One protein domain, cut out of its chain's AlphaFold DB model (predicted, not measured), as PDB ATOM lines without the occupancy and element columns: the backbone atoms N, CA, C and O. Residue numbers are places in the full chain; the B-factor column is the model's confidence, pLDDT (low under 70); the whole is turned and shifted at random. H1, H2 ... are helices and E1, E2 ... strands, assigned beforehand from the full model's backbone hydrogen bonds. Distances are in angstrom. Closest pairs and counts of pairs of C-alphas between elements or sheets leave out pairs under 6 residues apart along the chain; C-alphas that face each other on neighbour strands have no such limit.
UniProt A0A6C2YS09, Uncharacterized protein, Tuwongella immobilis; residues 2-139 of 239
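AT A GLANCE: This is residues 2 to 139 of the 239 residues of an uncharacterized protein of Tuwongella immobilis (UniProt A0A6C2YS09). Two lobes lie one after the other along the long axis: a cluster of short antiparallel strand pairs, made of the hairpins E2-E3, E4-E5 and E6-E7 with the pair E1-E10 beside E6, and a single hairpin, E8-E9, with the one helix, H1, packed on it. The long link of residues 44 to 65 sweeps as a wide loop round the outside of the strand cluster, and the links E7 to E8 and H1 to E10 join the lobes. The printed part has 138 residues, with ten named strands and one named helix in the order E1 to E9, H1, E10, and five sheets of two strands, each antiparallel. The class is mixed, helices and strands, with under half of the residues, 60, in named elements. The whole is compact, with a radius of gyration of the C-alphas of 15.5 A, yet its outline is elongated, spanning 51 by 32 by 31 A.

HOW THE PARTS SIT: Begin at E1, residues 6 to 8, and find its antiparallel neighbour at the other end of the printed part, E10, residues 136 to 138; N 8 and O 136 are 3.0 A apart, within hydrogen-bond range. Next comes the hairpin of E2, residues 14 to 17, and E3, residues 21 to 24, where N 17 and O 21 are 2.9 A apart. Then look at the hairpin of E4, residues 33 to 35, and E5, residues 41 to 43, where N 34 and O 42 are 2.8 A apart. The closest C-alphas of E2 and E4 are those of Val 17 and Leu 34, at 4.6 A. After the long link you reach the hairpin of E6, residues 66 to 71, and E7, residues 76 to 81, with N 67 and O 80 at 2.9 A. E2 and E7 have 10 pairs of C-alphas within 8 A, the closest being Phe 15 and Ala 80 at 4.5 A. E6 and E10 come closest at the C-alphas of Gly 70 and Ser 137, 5.8 A, while E1 and E6 are only just apart, at 8.0 A. In the other lobe, E8, residues 85 to 91, forms a hairpin with E9, residues 94 to 99, and N 88 and O 96 are 2.9 A apart. Both are apart from the other strands. H1, residues 117 to 131, has 12 pairs of C-alphas within 8 A of E8, the closest being Tyr 85 and Ala 124 at 5.0 A, and 10 with E9, the closest being Gly 96 and Ala 120 at 5.5 A. Every O i to N i+4 pair in H1 is within hydrogen-bond range.

IN THESE COORDINATES: Find C-alpha 6 at (59.262, 50.126, 36.007), where E1 begins. The strands E1 to E5 are short, from three to four residues each. E6 runs 16.0 A from C-alpha 66 to 71, and E7 16.7 A from 76 to 81. E8, the longest strand by residues, starts at C-alpha 85, (38.257, 40.074, 23.998), and runs 18.2 A to 91; E9 runs 16.9 A. H1 runs 20.9 A from C-alpha 117 at (34.834, 37.877, 10.571) to C-alpha 131. E10 ends at C-alpha 138, (60.951, 45.350, 38.145).

THE WHOLE: The two C-alphas farthest apart are those of Glu 73 and Asn 92, at 51.9 A, and those of Val 2 and Leu 139 are 10.3 A apart. The printed part has no cut. Its long links are E5 to E6, 22 residues, and E9 to H1, 17 residues. The mean pLDDT of the printed part is 76.8; look for values under 70 at residues 50 to 67, 72 to 73, 108 to 115 and 133 to 139.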
ATOM      1  N   VAL A   2      55.952  54.362  36.963       85.31
ATOM      2  CA  VAL A   2      54.913  54.735  37.932       85.31
ATOM      3  C   VAL A   2      55.610  54.906  39.285       85.31
ATOM      4  O   VAL A   2      56.236  53.954  39.740       85.31
ATOM      5  N   ALA A   3      55.573  56.099  39.891       84.19
ATOM      6  CA  ALA A   3      56.322  56.433  41.120       84.19
ATOM      7  C   ALA A   3      57.793  55.959  41.117       84.19
ATOM      8  O   ALA A   3      58.272  55.327  42.060       84.19
ATOM      9  N   GLY A   4      58.515  56.213  40.024       77.94
ATOM     10  CA  GLY A   4      59.910  55.802  39.867       77.94
ATOM     11  C   GLY A   4      60.133  54.300  39.646       77.94
ATOM     12  O   GLY A   4      61.288  53.892  39.534       77.94
ATOM     13  N   GLN A   5      59.072  53.492  39.537       81.06
ATOM     14  CA  GLN A   5      59.138  52.048  39.290       81.06
ATOM     15  C   GLN A   5      58.832  51.692  37.841       81.06
ATOM     16  O   GLN A   5      57.974  52.306  37.192       81.06
ATOM     17  N   LEU A   6      59.512  50.664  37.334       81.25
ATOM     18  CA  LEU A   6      59.262  50.126  36.007       81.25
ATOM     19  C   LEU A   6      58.284  48.948  36.083       81.25
ATOM     20  O   LEU A   6      58.500  47.949  36.758       81.25
ATOM     21  N   ILE A   7      57.203  49.048  35.324       82.31
ATOM     22  CA  ILE A   7      56.291  47.929  35.109       82.31
ATOM     23  C   ILE A   7      56.415  47.539  33.642       82.31
ATOM     24  O   ILE A   7      56.168  48.369  32.766       82.31
ATOM     25  N   GLU A   8      56.825  46.298  33.381       79.62
ATOM     26  CA  GLU A   8      56.895  45.735  32.031       79.62
ATOM     27  C   GLU A   8      55.692  44.817  31.798       79.62
ATOM     28  O   GLU A   8      55.426  43.904  32.580       79.62
ATOM     29  N   THR A   9      54.950  45.053  30.718       79.12
ATOM     30  CA  THR A   9      53.766  44.266  30.357       79.12
ATOM     31  C   THR A   9      53.489  44.333  28.853       79.12
ATOM     32  O   THR A   9      54.150  45.073  28.124       79.12
ATOM     33  N   THR A  10      52.518  43.559  28.375       77.56
ATOM     34  CA  THR A  10      51.975  43.695  27.021       77.56
ATOM     35  C   THR A  10      51.153  44.977  26.895       77.56
ATOM     36  O   THR A  10      50.538  45.447  27.853       77.56
ATOM     37  N   ALA A  11      51.105  45.539  25.686       81.19
ATOM     38  CA  ALA A  11      50.337  46.751  25.406       81.19
ATOM     39  C   ALA A  11      48.829  46.566  25.685       81.19
ATOM     40  O   ALA A  11      48.129  47.512  26.042       81.19
ATOM     41  N   GLU A  12      48.354  45.328  25.542       82.38
ATOM     42  CA  GLU A  12      46.987  44.872  25.776       82.38
ATOM     43  C   GLU A  12      46.576  44.802  27.247       82.38
ATOM     44  O   GLU A  12      45.374  44.742  27.518       82.38
ATOM     45  N   HIS A  13      47.532  44.742  28.180       83.50
ATOM     46  CA  HIS A  13      47.241  44.467  29.584       83.50
ATOM     47  C   HIS A  13      46.624  45.699  30.268       83.50
ATOM     48  O   HIS A  13      47.243  46.769  30.268       83.50
ATOM     49  N   PRO A  14      45.413  45.599  30.836       87.19
ATOM     50  CA  PRO A  14      44.764  46.724  31.491       87.19
ATOM     51  C   PRO A  14      45.216  46.959  32.936       87.19
ATOM     52  O   PRO A  14      45.411  46.022  33.710       87.19
ATOM     53  N   PHE A  15      45.280  48.241  33.308       90.12
ATOM     54  CA  PHE A  15      45.384  48.723  34.688       90.12
ATOM     55  C   PHE A  15      44.149  49.540  35.065       90.12
ATOM     56  O   PHE A  15      43.498  50.132  34.200       90.12
ATOM     57  N   TRP A  16      43.819  49.601  36.357       90.81
ATOM     58  CA  TRP A  16      42.699  50.425  36.813       90.81
ATOM     59  C   TRP A  16      43.097  51.899  36.890       90.81
ATOM     60  O   TRP A  16      43.866  52.299  37.767       90.81
ATOM     61  N   VAL A  17      42.527  52.718  36.009       94.50
ATOM     62  CA  VAL A  17      42.727  54.170  35.994       94.50
ATOM     63  C   VAL A  17      41.548  54.858  36.678       94.50
ATOM     64  O   VAL A  17      40.384  54.646  36.323       94.50
ATOM     65  N   VAL A  18      41.830  55.723  37.652       90.88
ATOM     66  CA  VAL A  18      40.810  56.497  38.369       90.88
ATOM     67  C   VAL A  18      39.995  57.330  37.372       90.88
ATOM     68  O   VAL A  18      40.537  58.122  36.606       90.88
ATOM     69  N   GLY A  19      38.673  57.133  37.368       90.56
ATOM     70  CA  GLY A  19      37.741  57.832  36.474       90.56
ATOM     71  C   GLY A  19      37.620  57.259  35.055       90.56
ATOM     72  O   GLY A  19      36.726  57.686  34.328       90.56
ATOM     73  N   ARG A  20      38.460  56.287  34.669       88.94
ATOM     74  CA  ARG A  20      38.412  55.610  33.354       88.94
ATOM     75  C   ARG A  20      38.184  54.097  33.445       88.94
ATOM     76  O   ARG A  20      37.734  53.504  32.476       88.94
ATOM     77  N   GLY A  21      38.434  53.483  34.602       88.69
ATOM     78  CA  GLY A  21      38.316  52.036  34.791       88.69
ATOM     79  C   GLY A  21      39.479  51.270  34.156       88.69
ATOM     80  O   GLY A  21      40.582  51.807  34.016       88.69
ATOM     81  N   TRP A  22      39.242  50.006  33.792       88.50
ATOM     82  CA  TRP A  22      40.237  49.139  33.156       88.50
ATOM     83  C   TRP A  22      40.709  49.706  31.819       88.50
ATOM     84  O   TRP A  22      40.002  49.644  30.818       88.50
ATOM     85  N   THR A  23      41.929  50.234  31.808       87.69
ATOM     86  CA  THR A  23      42.523  50.900  30.650       87.69
ATOM     87  C   THR A  23      43.762  50.123  30.195       87.69
ATOM     88  O   THR A  23      44.679  49.952  31.003       87.69
ATOM     89  N   PRO A  24      43.822  49.643  28.939       86.44
ATOM     90  CA  PRO A  24      44.999  48.961  28.396       86.44
ATOM     91  C   PRO A  24      46.205  49.902  28.312       86.44
ATOM     92  O   PRO A  24      46.043  51.104  28.094       86.44
ATOM     93  N   VAL A  25      47.420  49.358  28.424       86.19
ATOM     94  CA  VAL A  25      48.664  50.149  28.420       86.19
ATOM     95  C   VAL A  25      48.815  51.036  27.187       86.19
ATOM     96  O   VAL A  25      49.262  52.173  27.327       86.19
ATOM     97  N   TRP A  26      48.407  50.586  25.996       84.19
ATOM     98  CA  TRP A  26      48.472  51.430  24.788       84.19
ATOM     99  C   TRP A  26      47.607  52.696  24.860       84.19
ATOM    100  O   TRP A  26      47.775  53.589  24.035       84.19
ATOM    101  N   ASP A  27      46.638  52.752  25.777       87.69
ATOM    102  CA  ASP A  27      45.736  53.893  25.961       87.69
ATOM    103  C   ASP A  27      46.082  54.700  27.223       87.69
ATOM    104  O   ASP A  27      45.389  55.670  27.547       87.69
ATOM    105  N   LEU A  28      47.148  54.313  27.936       90.62
ATOM    106  CA  LEU A  28      47.688  55.084  29.050       90.62
ATOM    107  C   LEU A  28      48.467  56.294  28.542       90.62
ATOM    108  O   LEU A  28      49.193  56.251  27.550       90.62
ATOM    109  N   SER A  29      48.339  57.385  29.279       91.44
ATOM    110  CA  SER A  29      49.040  58.640  29.064       91.44
ATOM    111  C   SER A  29      49.779  59.051  30.331       91.44
ATOM    112  O   SER A  29      49.382  58.720  31.448       91.44
ATOM    113  N   ILE A  30      50.862  59.813  30.164       92.81
ATOM    114  CA  ILE A  30      51.548  60.443  31.298       92.81
ATOM    115  C   ILE A  30      50.537  61.310  32.061       92.81
ATOM    116  O   ILE A  30      49.828  62.116  31.458       92.81
ATOM    117  N   GLY A  31      50.484  61.137  33.380       92.56
ATOM    118  CA  GLY A  31      49.536  61.807  34.268       92.56
ATOM    119  C   GLY A  31      48.268  61.011  34.584       92.56
ATOM    120  O   GLY A  31      47.576  61.386  35.530       92.56
ATOM    121  N   ASP A  32      47.977  59.908  33.881       95.62
ATOM    122  CA  ASP A  32      46.899  58.999  34.292       95.62
ATOM    123  C   ASP A  32      47.159  58.483  35.716       95.62
ATOM    124  O   ASP A  32      48.291  58.155  36.079       95.62
ATOM    125  N   ALA A  33      46.111  58.426  36.538       95.88
ATOM    126  CA  ALA A  33      46.200  58.019  37.936       95.88
ATOM    127  C   ALA A  33      45.787  56.549  38.085       95.88
ATOM    128  O   ALA A  33      44.607  56.222  37.958       95.88
ATOM    129  N   LEU A  34      46.749  55.664  38.350       94.56
ATOM    130  CA  LEU A  34      46.494  54.247  38.610       94.56
ATOM    131  C   LEU A  34      46.045  54.057  40.055       94.56
ATOM    132  O   LEU A  34      46.684  54.578  40.967       94.56
ATOM    133  N   MET A  35      44.971  53.302  40.275       92.88
ATOM    134  CA  MET A  35      44.487  53.016  41.625       92.88
ATOM    135  C   MET A  35      45.368  51.973  42.305       92.88
ATOM    136  O   MET A  35      45.675  50.923  41.729       92.88
ATOM    137  N   THR A  36      45.747  52.259  43.545       90.06
ATOM    138  CA  THR A  36      46.492  51.332  44.387       90.06
ATOM    139  C   THR A  36      45.551  50.407  45.159       90.06
ATOM    140  O   THR A  36      44.349  50.664  45.283       90.06
ATOM    141  N   ILE A  37      46.090  49.332  45.742       82.56
ATOM    142  CA  ILE A  37      45.311  48.449  46.629       82.56
ATOM    143  C   ILE A  37      44.816  49.165  47.902       82.56
ATOM    144  O   ILE A  37      43.801  48.777  48.474       82.56
ATOM    145  N   THR A  38      45.491  50.240  48.325       84.44
ATOM    146  CA  THR A  38      45.084  51.066  49.476       84.44
ATOM    147  C   THR A  38      43.925  52.015  49.153       84.44
ATOM    148  O   THR A  38      43.418  52.679  50.054       84.44
ATOM    149  N   GLY A  39      43.481  52.077  47.891       83.00
ATOM    150  CA  GLY A  39      42.449  53.005  47.420       83.00
ATOM    151  C   GLY A  39      42.972  54.412  47.117       83.00
ATOM    152  O   GLY A  39      42.191  55.291  46.750       83.00
ATOM    153  N   GLU A  40      44.280  54.629  47.246       91.56
ATOM    154  CA  GLU A  40      44.963  55.834  46.780       91.56
ATOM    155  C   GLU A  40      45.264  55.725  45.277       91.56
ATOM    156  O   GLU A  40      44.850  54.782  44.595       91.56
ATOM    157  N   SER A  41      45.979  56.707  44.731       91.69
ATOM    158  CA  SER A  41      46.381  56.681  43.328       91.69
ATOM    159  C   SER A  41      47.825  57.097  43.122       91.69
ATOM    160  O   SER A  41      48.309  58.011  43.787       91.69
ATOM    161  N   VAL A  42      48.466  56.486  42.130       93.06
ATOM    162  CA  VAL A  42      49.828  56.792  41.701       93.06
ATOM    163  C   VAL A  42      49.848  57.183  40.224       93.06
ATOM    164  O   VAL A  42      49.195  56.556  39.392       93.06
ATOM    165  N   SER A  43      50.568  58.251  39.885       94.56
ATOM    166  CA  SER A  43      50.588  58.779  38.518       94.56
ATOM    167  C   SER A  43      51.521  57.994  37.598       94.56
ATOM    168  O   SER A  43      52.639  57.633  37.973       94.56
ATOM    169  N   VAL A  44      51.084  57.791  36.356       93.12
ATOM    170  CA  VAL A  44      51.930  57.321  35.256       93.12
ATOM    171  C   VAL A  44      52.921  58.421  34.883       93.12
ATOM    172  O   VAL A  44      52.536  59.530  34.518       93.12
ATOM    173  N   GLU A  45      54.208  58.104  34.940       89.56
ATOM    174  CA  GLU A  45      55.310  59.033  34.651       89.56
ATOM    175  C   GLU A  45      55.870  58.850  33.236       89.56
ATOM    176  O   GLU A  45      56.484  59.760  32.684       89.56
ATOM    177  N   GLY A  46      55.664  57.676  32.633       86.25
ATOM    178  CA  GLY A  46      56.170  57.367  31.298       86.25
ATOM    179  C   GLY A  46      55.641  56.047  30.754       86.25
ATOM    180  O   GLY A  46      55.491  55.078  31.504       86.25
ATOM    181  N   VAL A  47      55.405  56.012  29.444       87.56
ATOM    182  CA  VAL A  47      54.972  54.834  28.681       87.56
ATOM    183  C   VAL A  47      55.904  54.694  27.479       87.56
ATOM    184  O   VAL A  47      56.089  55.652  26.728       87.56
ATOM    185  N   HIS A  48      56.516  53.521  27.320       83.44
ATOM    186  CA  HIS A  48      57.456  53.233  26.238       83.44
ATOM    187  C   HIS A  48      57.202  51.828  25.696       83.44
ATOM    188  O   HIS A  48      57.192  50.863  26.460       83.44
ATOM    189  N   GLU A  49      57.013  51.717  24.385       77.94
ATOM    190  CA  GLU A  49      56.944  50.429  23.699       77.94
ATOM    191  C   GLU A  49      58.358  49.857  23.526       77.94
ATOM    192  O   GLU A  49      59.315  50.597  23.285       77.94
ATOM    193  N   THR A  50      58.506  48.539  23.678       69.81
ATOM    194  CA  THR A  50      59.783  47.848  23.464       69.81
ATOM    195  C   THR A  50      59.579  46.663  22.525       69.81
ATOM    196  O   THR A  50      58.595  45.941  22.653       69.81
ATOM    197  N   ASP A  51      60.541  46.395  21.641       62.09
ATOM    198  CA  ASP A  51      60.488  45.257  20.703       62.09
ATOM    199  C   ASP A  51      60.859  43.905  21.360       62.09
ATOM    200  O   ASP A  51      61.210  42.929  20.687       62.09
ATOM    201  N   ARG A  52      60.855  43.827  22.698       57.19
ATOM    202  CA  ARG A  52      61.405  42.693  23.456       57.19
ATOM    203  C   ARG A  52      60.347  41.609  23.696       57.19
ATOM    204  O   ARG A  52      59.197  41.889  24.010       57.19
ATOM    205  N   ARG A  53      60.757  40.336  23.616       49.62
ATOM    206  CA  ARG A  53      59.969  39.175  24.076       49.62
ATOM    207  C   ARG A  53      60.615  38.591  25.326       49.62
ATOM    208  O   ARG A  53      61.748  38.124  25.254       49.62
ATOM    209  N   GLN A  54      59.898  38.591  26.446       50.66
ATOM    210  CA  GLN A  54      60.362  38.023  27.714       50.66
ATOM    211  C   GLN A  54      59.364  37.001  28.263       50.66
ATOM    212  O   GLN A  54      58.149  37.158  28.133       50.66
ATOM    213  N   THR A  55      59.891  35.944  28.884       42.66
ATOM    214  CA  THR A  55      59.096  35.026  29.703       42.66
ATOM    215  C   THR A  55      58.816  35.703  31.034       42.66
ATOM    216  O   THR A  55      59.741  36.095  31.738       42.66
ATOM    217  N   VAL A  56      57.544  35.813  31.379       43.06
ATOM    218  CA  VAL A  56      57.046  36.422  32.616       43.06
ATOM    219  C   VAL A  56      56.065  35.434  33.270       43.06
ATOM    220  O   VAL A  56      55.634  34.475  32.620       43.06
ATOM    221  N   TYR A  57      55.761  35.588  34.558       43.00
ATOM    222  CA  TYR A  57      54.960  34.622  35.330       43.00
ATOM    223  C   TYR A  57      53.608  35.222  35.714       43.00
ATOM    224  O   TYR A  57      53.580  36.286  36.319       43.00
ATOM    225  N   ASN A  58      52.500  34.572  35.326       44.75
ATOM    226  CA  ASN A  58      51.140  35.032  35.643       44.75
ATOM    227  C   ASN A  58      50.615  34.231  36.838       44.75
ATOM    228  O   ASN A  58      50.734  33.001  36.851       44.75
ATOM    229  N   LEU A  59      50.026  34.916  37.812       46.72
ATOM    230  CA  LEU A  59      49.234  34.291  38.861       46.72
ATOM    231  C   LEU A  59      47.790  34.285  38.376       46.72
ATOM    232  O   LEU A  59      47.143  35.312  38.296       46.72
ATOM    233  N   ARG A  60      47.264  33.116  38.010       40.59
ATOM    234  CA  ARG A  60      45.852  33.019  37.637       40.59
ATOM    235  C   ARG A  60      45.002  32.992  38.908       40.59
ATOM    236  O   ARG A  60      44.813  31.918  39.478       40.59
ATOM    237  N   VAL A  61      44.470  34.138  39.334       50.12
ATOM    238  CA  VAL A  61      43.444  34.188  40.391       50.12
ATOM    239  C   VAL A  61      42.107  33.705  39.815       50.12
ATOM    240  O   VAL A  61      41.682  34.114  38.732       50.12
ATOM    241  N   ALA A  62      41.496  32.735  40.497       34.50
ATOM    242  CA  ALA A  62      40.483  31.847  39.927       34.50
ATOM    243  C   ALA A  62      39.089  32.472  39.723       34.50
ATOM    244  O   ALA A  62      38.323  31.911  38.944       34.50
ATOM    245  N   GLU A  63      38.765  33.590  40.383       44.06
ATOM    246  CA  GLU A  63      37.392  34.130  40.400       44.06
ATOM    247  C   GLU A  63      37.262  35.522  39.761       44.06
ATOM    248  O   GLU A  63      36.446  35.674  38.859       44.06
ATOM    249  N   ASP A  64      38.099  36.499  40.131       51.41
ATOM    250  CA  ASP A  64      37.922  37.895  39.677       51.41
ATOM    251  C   ASP A  64      38.877  38.332  38.557       51.41
ATOM    252  O   ASP A  64      38.823  39.479  38.110       51.41
ATOM    253  N   HIS A  65      39.785  37.444  38.128       62.06
ATOM    254  CA  HIS A  65      40.759  37.715  37.058       62.06
ATOM    255  C   HIS A  65      41.531  39.036  37.254       62.06
ATOM    256  O   HIS A  65      41.986  39.662  36.305       62.06
ATOM    257  N   THR A  66      41.689  39.459  38.505       61.66
ATOM    258  CA  THR A  66      42.292  40.728  38.894       61.66
ATOM    259  C   THR A  66      43.452  40.434  39.826       61.66
ATOM    260  O   THR A  66      43.281  39.749  40.833       61.66
ATOM    261  N   ASP A  67      44.615  40.971  39.485       69.81
ATOM    262  CA  ASP A  67      45.862  40.799  40.214       69.81
ATOM    263  C   ASP A  67      46.415  42.166  40.627       69.81
ATOM    264  O   ASP A  67      45.984  43.219  40.148       69.81
ATOM    265  N   VAL A  68      47.377  42.166  41.544       70.94
ATOM    266  CA  VAL A  68      48.085  43.386  41.945       70.94
ATOM    267  C   VAL A  68      49.543  43.295  41.540       70.94
ATOM    268  O   VAL A  68      50.193  42.267  41.716       70.94
ATOM    269  N   VAL A  69      50.053  44.391  40.991       74.50
ATOM    270  CA  VAL A  69      51.437  44.518  40.541       74.50
ATOM    271  C   VAL A  69      52.143  45.480  41.478       74.50
ATOM    272  O   VAL A  69      51.792  46.657  41.558       74.50
ATOM    273  N   GLY A  70      53.129  44.962  42.196       74.12
ATOM    274  CA  GLY A  70      53.936  45.706  43.152       74.12
ATOM    275  C   GLY A  70      54.641  44.770  44.119       74.12
ATOM    276  O   GLY A  70      54.479  43.551  44.053       74.12
ATOM    277  N   CYS A  71      55.419  45.349  45.021       70.38
ATOM    278  CA  CYS A  71      56.010  44.645  46.150       70.38
ATOM    279  C   CYS A  71      56.145  45.609  47.337       70.38
ATOM    280  O   CYS A  71      56.061  46.828  47.156       70.38
ATOM    281  N   ASP A  72      56.330  45.074  48.547       69.56
ATOM    282  CA  ASP A  72      56.378  45.856  49.795       69.56
ATOM    283  C   ASP A  72      57.391  47.007  49.712       69.56
ATOM    284  O   ASP A  72      57.198  48.099  50.244       69.56
ATOM    285  N   GLU A  73      58.458  46.777  48.961       65.75
ATOM    286  CA  GLU A  73      59.549  47.698  48.727       65.75
ATOM    287  C   GLU A  73      59.202  48.924  47.883       65.75
ATOM    288  O   GLU A  73      59.854  49.960  48.010       65.75
ATOM    289  N   TRP A  74      58.204  48.818  47.006       78.25
ATOM    290  CA  TRP A  74      57.720  49.964  46.236       78.25
ATOM    291  C   TRP A  74      56.946  50.924  47.136       78.25
ATOM    292  O   TRP A  74      56.807  52.099  46.809       78.25
ATOM    293  N   GLY A  75      56.430  50.423  48.265       79.56
ATOM    294  CA  GLY A  75      55.480  51.140  49.107       79.56
ATOM    295  C   GLY A  75      54.103  51.301  48.457       79.56
ATOM    296  O   GLY A  75      53.247  51.979  49.019       79.56
ATOM    297  N   PHE A  76      53.877  50.698  47.285       82.62
ATOM    298  CA  PHE A  76      52.599  50.692  46.584       82.62
ATOM    299  C   PHE A  76      52.452  49.450  45.694       82.62
ATOM    300  O   PHE A  76      53.433  48.862  45.238       82.62
ATOM    301  N   SER A  77      51.201  49.123  45.380       86.06
ATOM    302  CA  SER A  77      50.827  48.115  44.385       86.06
ATOM    303  C   SER A  77      49.639  48.638  43.593       86.06
ATOM    304  O   SER A  77      48.759  49.263  44.185       86.06
ATOM    305  N   VAL A  78      49.595  48.381  42.286       87.56
ATOM    306  CA  VAL A  78      48.512  48.818  41.389       87.56
ATOM    307  C   VAL A  78      47.677  47.642  40.904       87.56
ATOM    308  O   VAL A  78      48.183  46.532  40.748       87.56
ATOM    309  N   TRP A  79      46.399  47.894  40.645       85.50
ATOM    310  CA  TRP A  79      45.482  46.897  40.098       85.50
ATOM    311  C   TRP A  79      45.754  46.627  38.615       85.50
ATOM    312  O   TRP A  79      45.747  47.558  37.805       85.50
ATOM    313  N   ALA A  80      45.929  45.354  38.266       83.12
ATOM    314  CA  ALA A  80      46.061  44.841  36.908       83.12
ATOM    315  C   ALA A  80      44.993  43.770  36.652       83.12
ATOM    316  O   ALA A  80      44.506  43.136  37.590       83.12
ATOM    317  N   HIS A  81      44.596  43.580  35.397       78.81
ATOM    318  CA  HIS A  81      43.457  42.720  35.094       78.81
ATOM    319  C   HIS A  81      43.669  41.845  33.861       78.81
ATOM    320  O   HIS A  81      44.183  42.270  32.833       78.81
ATOM    321  N   ASN A  82      43.221  40.604  33.967       77.88
ATOM    322  CA  ASN A  82      43.223  39.605  32.914       77.88
ATOM    323  C   ASN A  82      41.948  39.790  32.073       77.88
ATOM    324  O   ASN A  82      40.855  39.470  32.525       77.88
ATOM    325  N   ALA A  83      42.071  40.313  30.849       80.81
ATOM    326  CA  ALA A  83      40.909  40.653  30.017       80.81
ATOM    327  C   ALA A  83      40.583  39.610  28.932       80.81
ATOM    328  O   ALA A  83      41.467  39.038  28.283       80.81
ATOM    329  N   GLU A  84      39.286  39.431  28.662       84.44
ATOM    330  CA  GLU A  84      38.775  38.661  27.523       84.44
ATOM    331  C   GLU A  84      38.256  39.592  26.417       84.44
ATOM    332  O   GLU A  84      37.458  40.503  26.650       84.44
ATOM    333  N   TYR A  85      38.677  39.329  25.181       85.25
ATOM    334  CA  TYR A  85      38.257  40.074  23.998       85.25
ATOM    335  C   TYR A  85      37.425  39.188  23.076       85.25
ATOM    336  O   TYR A  85      37.760  38.032  22.818       85.25
ATOM    337  N   VAL A  86      36.341  39.747  22.534       89.56
ATOM    338  CA  VAL A  86      35.400  39.038  21.658       89.56
ATOM    339  C   VAL A  86      35.207  39.775  20.338       89.56
ATOM    340  O   VAL A  86      35.181  41.004  20.277       89.56
ATOM    341  N   HIS A  87      35.040  39.011  19.262       89.31
ATOM    342  CA  HIS A  87      34.682  39.556  17.957       89.31
ATOM    343  C   HIS A  87      33.188  39.908  17.918       89.31
ATOM    344  O   HIS A  87      32.346  39.166  18.424       89.31
ATOM    345  N   ALA A  88      32.842  41.034  17.299       88.56
ATOM    346  CA  ALA A  88      31.462  41.485  17.153       88.56
ATOM    347  C   ALA A  88      31.269  42.297  15.865       88.56
ATOM    348  O   ALA A  88      32.204  42.892  15.327       88.56
ATOM    349  N   HIS A  89      30.035  42.329  15.362       85.94
ATOM    350  CA  HIS A  89      29.681  43.111  14.180       85.94
ATOM    351  C   HIS A  89      29.550  44.599  14.547       85.94
ATOM    352  O   HIS A  89      28.811  44.941  15.469       85.94
ATOM    353  N   ARG A  90      30.244  45.487  13.822       76.81
ATOM    354  CA  ARG A  90      30.210  46.950  14.038       76.81
ATOM    355  C   ARG A  90      29.075  47.661  13.292       76.81
ATOM    356  O   ARG A  90      28.855  48.847  13.504       76.81
ATOM    357  N   GLY A  91      28.364  46.950  12.416       73.00
ATOM    358  CA  GLY A  91      27.462  47.551  11.428       73.00
ATOM    359  C   GLY A  91      28.151  47.726  10.070       73.00
ATOM    360  O   GLY A  91      29.368  47.591   9.957       73.00
ATOM    361  N   ASN A  92      27.372  47.981   9.014       70.00
ATOM    362  CA  ASN A  92      27.868  48.201   7.642       70.00
ATOM    363  C   ASN A  92      28.737  47.059   7.066       70.00
ATOM    364  O   ASN A  92      29.628  47.305   6.256       70.00
ATOM    365  N   GLY A  93      28.505  45.815   7.502       73.19
ATOM    366  CA  GLY A  93      29.255  44.632   7.061       73.19
ATOM    367  C   GLY A  93      30.651  44.479   7.675       73.19
ATOM    368  O   GLY A  93      31.372  43.556   7.304       73.19
ATOM    369  N   LYS A  94      31.048  45.358   8.606       77.81
ATOM    370  CA  LYS A  94      32.369  45.323   9.244       77.81
ATOM    371  C   LYS A  94      32.340  44.547  10.556       77.81
ATOM    372  O   LYS A  94      31.406  44.659  11.354       77.81
ATOM    373  N   TRP A  95      33.414  43.810  10.802       84.31
ATOM    374  CA  TRP A  95      33.681  43.137  12.069       84.31
ATOM    375  C   TRP A  95      34.742  43.903  12.856       84.31
ATOM    376  O   TRP A  95      35.596  44.563  12.273       84.31
ATOM    377  N   GLY A  96      34.679  43.819  14.179       86.00
ATOM    378  CA  GLY A  96      35.674  44.387  15.078       86.00
ATOM    379  C   GLY A  96      35.829  43.539  16.333       86.00
ATOM    380  O   GLY A  96      35.138  42.532  16.499       86.00
ATOM    381  N   VAL A  97      36.714  43.970  17.225       86.31
ATOM    382  CA  VAL A  97      36.936  43.341  18.531       86.31
ATOM    383  C   VAL A  97      36.556  44.318  19.636       86.31
ATOM    384  O   VAL A  97      36.812  45.521  19.522       86.31
ATOM    385  N   LYS A  98      35.929  43.805  20.692       87.25
ATOM    386  CA  LYS A  98      35.614  44.556  21.906       87.25
ATOM    387  C   LYS A  98      36.005  43.774  23.151       87.25
ATOM    388  O   LYS A  98      36.003  42.541  23.127       87.25
ATOM    389  N   ASN A  99      36.320  44.486  24.224       86.31
ATOM    390  CA  ASN A  99      36.457  43.890  25.546       86.31
ATOM    391  C   ASN A  99      35.092  43.307  25.966       86.31
ATOM    392  O   ASN A  99      34.044  43.928  25.751       86.31
ATOM    393  N   LYS A 100      35.084  42.077  26.483       86.06
ATOM    394  CA  LYS A 100      33.859  41.346  26.836       86.06
ATOM    395  C   LYS A 100      33.147  41.948  28.045       86.06
ATOM    396  O   LYS A 100      31.919  41.921  28.076       86.06
ATOM    397  N   GLU A 101      33.903  42.475  28.998       81.94
ATOM    398  CA  GLU A 101      33.395  42.975  30.272       81.94
ATOM    399  C   GLU A 101      32.955  44.431  30.170       81.94
ATOM    400  O   GLU A 101      31.818  44.760  30.497       81.94
ATOM    401  N   THR A 102      33.822  45.302  29.646       81.50
ATOM    402  CA  THR A 102      33.508  46.734  29.510       81.50
ATOM    403  C   THR A 102      32.625  47.017  28.294       81.50
ATOM    404  O   THR A 102      31.930  48.030  28.237       81.50
ATOM    405  N   GLY A 103      32.639  46.129  27.295       85.38
ATOM    406  CA  GLY A 103      31.952  46.330  26.019       85.38
ATOM    407  C   GLY A 103      32.644  47.329  25.086       85.38
ATOM    408  O   GLY A 103      32.138  47.565  23.986       85.38
ATOM    409  N   GLU A 104      33.785  47.892  25.489       84.12
ATOM    410  CA  GLU A 104      34.517  48.898  24.727       84.12
ATOM    411  C   GLU A 104      35.183  48.312  23.484       84.12
ATOM    412  O   GLU A 104      35.774  47.229  23.506       84.12
ATOM    413  N   TRP A 105      35.103  49.052  22.381       84.38
ATOM    414  CA  TRP A 105      35.724  48.659  21.123       84.38
ATOM    415  C   TRP A 105      37.219  48.952  21.135       84.38
ATOM    416  O   TRP A 105      37.643  50.059  21.462       84.38
ATOM    417  N   VAL A 106      38.007  47.988  20.665       79.31
ATOM    418  CA  VAL A 106      39.434  48.203  20.409       79.31
ATOM    419  C   VAL A 106      39.570  49.208  19.262       79.31
ATOM    420  O   VAL A 106      38.970  49.013  18.203       79.31
ATOM    421  N   LYS A 107      40.301  50.308  19.477       73.50
ATOM    422  CA  LYS A 107      40.495  51.362  18.466       73.50
ATOM    423  C   LYS A 107      41.190  50.788  17.225       73.50
ATOM    424  O   LYS A 107      42.121  49.995  17.341       73.50
ATOM    425  N   ASP A 108      40.740  51.205  16.044       61.97
ATOM    426  CA  ASP A 108      41.382  50.824  14.783       61.97
ATOM    427  C   ASP A 108      42.733  51.557  14.681       61.97
ATOM    428  O   ASP A 108      42.781  52.784  14.772       61.97
ATOM    429  N   GLY A 109      43.831  50.815  14.519       55.16
ATOM    430  CA  GLY A 109      45.205  51.334  14.492       55.16
ATOM    431  C   GLY A 109      46.158  50.368  13.780       55.16
ATOM    432  O   GLY A 109      45.713  49.340  13.270       55.16
ATOM    433  N   GLU A 110      47.465  50.664  13.741       47.41
ATOM    434  CA  GLU A 110      48.461  49.831  13.027       47.41
ATOM    435  C   GLU A 110      48.428  48.346  13.443       47.41
ATOM    436  O   GLU A 110      48.654  47.470  12.603       47.41
ATOM    437  N   ASN A 111      48.037  48.072  14.692       44.69
ATOM    438  CA  ASN A 111      47.991  46.739  15.293       44.69
ATOM    439  C   ASN A 111      46.652  45.991  15.140       44.69
ATOM    440  O   ASN A 111      46.587  44.814  15.482       44.69
ATOM    441  N   VAL A 112      45.590  46.615  14.603       51.84
ATOM    442  CA  VAL A 112      44.260  45.987  14.455       51.84
ATOM    443  C   VAL A 112      43.703  46.261  13.058       51.84
ATOM    444  O   VAL A 112      43.065  47.279  12.799       51.84
ATOM    445  N   LYS A 113      43.940  45.324  12.132       53.50
ATOM    446  CA  LYS A 113      43.407  45.356  10.759       53.50
ATOM    447  C   LYS A 113      42.256  44.365  10.641       53.50
ATOM    448  O   LYS A 113      42.493  43.177  10.457       53.50
ATOM    449  N   LEU A 114      41.020  44.836  10.783       59.84
ATOM    450  CA  LEU A 114      39.837  43.974  10.770       59.84
ATOM    451  C   LEU A 114      38.867  44.401   9.667       59.84
ATOM    452  O   LEU A 114      38.236  45.458   9.743       59.84
ATOM    453  N   HIS A 115      38.734  43.576   8.630       64.44
ATOM    454  CA  HIS A 115      37.725  43.758   7.583       64.44
ATOM    455  C   HIS A 115      36.774  42.558   7.476       64.44
ATOM    456  O   HIS A 115      35.625  42.732   7.075       64.44
ATOM    457  N   SER A 116      37.196  41.368   7.911       80.44
ATOM    458  CA  SER A 116      36.401  40.135   7.880       80.44
ATOM    459  C   SER A 116      36.133  39.540   9.270       80.44
ATOM    460  O   SER A 116      36.807  39.851  10.255       80.44
ATOM    461  N   LYS A 117      35.145  38.637   9.348       83.75
ATOM    462  CA  LYS A 117      34.834  37.877  10.571       83.75
ATOM    463  C   LYS A 117      36.041  37.078  11.064       83.75
ATOM    464  O   LYS A 117      36.331  37.093  12.255       83.75
ATOM    465  N   ASP A 118      36.742  36.407  10.153       84.00
ATOM    466  CA  ASP A 118      37.856  35.518  10.496       84.00
ATOM    467  C   ASP A 118      39.062  36.288  11.042       84.00
ATOM    468  O   ASP A 118      39.711  35.832  11.983       84.00
ATOM    469  N   GLU A 119      39.340  37.475  10.499       82.88
ATOM    470  CA  GLU A 119      40.347  38.382  11.058       82.88
ATOM    471  C   GLU A 119      39.962  38.809  12.477       82.88
ATOM    472  O   GLU A 119      40.793  38.742  13.380       82.88
ATOM    473  N   ALA A 120      38.693  39.169  12.703       83.62
ATOM    474  CA  ALA A 120      38.232  39.606  14.020       83.62
ATOM    475  C   ALA A 120      38.298  38.480  15.060       83.62
ATOM    476  O   ALA A 120      38.640  38.730  16.214       83.62
ATOM    477  N   VAL A 121      38.024  37.233  14.663       85.62
ATOM    478  CA  VAL A 121      38.185  36.055  15.531       85.62
ATOM    479  C   VAL A 121      39.650  35.860  15.923       85.62
ATOM    480  O   VAL A 121      39.946  35.705  17.108       85.62
ATOM    481  N   LYS A 122      40.568  35.877  14.948       83.19
ATOM    482  CA  LYS A 122      42.006  35.697  15.207       83.19
ATOM    483  C   LYS A 122      42.554  36.799  16.107       83.19
ATOM    484  O   LYS A 122      43.325  36.513  17.019       83.19
ATOM    485  N   GLU A 123      42.125  38.033  15.883       82.56
ATOM    486  CA  GLU A 123      42.577  39.165  16.683       82.56
ATOM    487  C   GLU A 123      42.008  39.133  18.103       82.56
ATOM    488  O   GLU A 123      42.756  39.323  19.054       82.56
ATOM    489  N   ALA A 124      40.732  38.780  18.286       84.44
ATOM    490  CA  ALA A 124      40.155  38.570  19.615       84.44
ATOM    491  C   ALA A 124      40.939  37.521  20.428       84.44
ATOM    492  O   ALA A 124      41.236  37.729  21.607       84.44
ATOM    493  N   GLN A 125      41.335  36.416  19.787       84.44
ATOM    494  CA  GLN A 125      42.170  35.383  20.409       84.44
ATOM    495  C   GLN A 125      43.577  35.900  20.744       84.44
ATOM    496  O   GLN A 125      44.088  35.617  21.829       84.44
ATOM    497  N   ARG A 126      44.198  36.670  19.837       81.19
ATOM    498  CA  ARG A 126      45.519  37.285  20.046       81.19
ATOM    499  C   ARG A 126      45.500  38.248  21.234       81.19
ATOM    500  O   ARG A 126      46.324  38.101  22.131       81.19
ATOM    501  N   LEU A 127      44.542  39.173  21.258       80.56
ATOM    502  CA  LEU A 127      44.395  40.189  22.301       80.56
ATOM    503  C   LEU A 127      44.080  39.564  23.659       80.56
ATOM    504  O   LEU A 127      44.719  39.907  24.644       80.56
ATOM    505  N   THR A 128      43.181  38.576  23.705       80.94
ATOM    506  CA  THR A 128      42.908  37.816  24.938       80.94
ATOM    507  C   THR A 128      44.178  37.150  25.452       80.94
ATOM    508  O   THR A 128      44.498  37.241  26.630       80.94
ATOM    509  N   LYS A 129      44.963  36.508  24.583       79.38
ATOM    510  CA  LYS A 129      46.224  35.891  25.007       79.38
ATOM    511  C   LYS A 129      47.209  36.917  25.575       79.38
ATOM    512  O   LYS A 129      47.908  36.607  26.534       79.38
ATOM    513  N   LEU A 130      47.287  38.099  24.972       74.94
ATOM    514  CA  LEU A 130      48.225  39.147  25.370       74.94
ATOM    515  C   LEU A 130      47.789  39.880  26.639       74.94
ATOM    516  O   LEU A 130      48.632  40.119  27.493       74.94
ATOM    517  N   ALA A 131      46.501  40.157  26.824       75.19
ATOM    518  CA  ALA A 131      45.990  40.743  28.062       75.19
ATOM    519  C   ALA A 131      46.034  39.776  29.248       75.19
ATOM    520  O   ALA A 131      46.044  40.208  30.387       75.19
ATOM    521  N   ASN A 132      46.106  38.470  28.985       72.12
ATOM    522  CA  ASN A 132      46.375  37.453  30.003       72.12
ATOM    523  C   ASN A 132      47.869  37.100  30.101       72.12
ATOM    524  O   ASN A 132      48.250  36.142  30.786       72.12
ATOM    525  N   HIS A 133      48.727  37.819  29.370       66.25
ATOM    526  CA  HIS A 133      50.166  37.659  29.481       66.25
ATOM    527  C   HIS A 133      50.645  38.338  30.769       66.25
ATOM    528  O   HIS A 133      50.128  39.394  31.128       66.25
ATOM    529  N   PRO A 134      51.623  37.748  31.461       60.91
ATOM    530  CA  PRO A 134      52.039  38.265  32.749       60.91
ATOM    531  C   PRO A 134      52.645  39.669  32.745       60.91
ATOM    532  O   PRO A 134      53.270  40.096  31.773       60.91
ATOM    533  N   VAL A 135      52.495  40.335  33.888       60.59
ATOM    534  CA  VAL A 135      53.092  41.634  34.200       60.59
ATOM    535  C   VAL A 135      54.331  41.416  35.063       60.59
ATOM    536  O   VAL A 135      54.289  40.657  36.028       60.59
ATOM    537  N   SER A 136      55.437  42.076  34.732       64.81
ATOM    538  CA  SER A 136      56.657  42.058  35.538       64.81
ATOM    539  C   SER A 136      56.810  43.371  36.304       64.81
ATOM    540  O   SER A 136      56.810  44.456  35.717       64.81
ATOM    541  N   SER A 137      56.947  43.265  37.626       57.22
ATOM    542  CA  SER A 137      57.247  44.368  38.538       57.22
ATOM    543  C   SER A 137      58.755  44.435  38.794       57.22
ATOM    544  O   SER A 137      59.258  43.789  39.715       57.22
ATOM    545  N   LYS A 138      59.497  45.187  37.978       65.44
ATOM    546  CA  LYS A 138      60.951  45.350  38.145       65.44
ATOM    547  C   LYS A 138      61.261  46.739  38.675       65.44
ATOM    548  O   LYS A 138      60.769  47.732  38.157       65.44
ATOM    549  N   LEU A 139      62.139  46.858  39.664       60.44
ATOM    550  CA  LEU A 139      62.545  48.192  40.118       60.44
ATOM    551  C   LEU A 139      63.427  48.910  39.095       60.44
ATOM    552  O   LEU A 139      63.486  50.140  39.083       60.44
TER     553      LEU A 139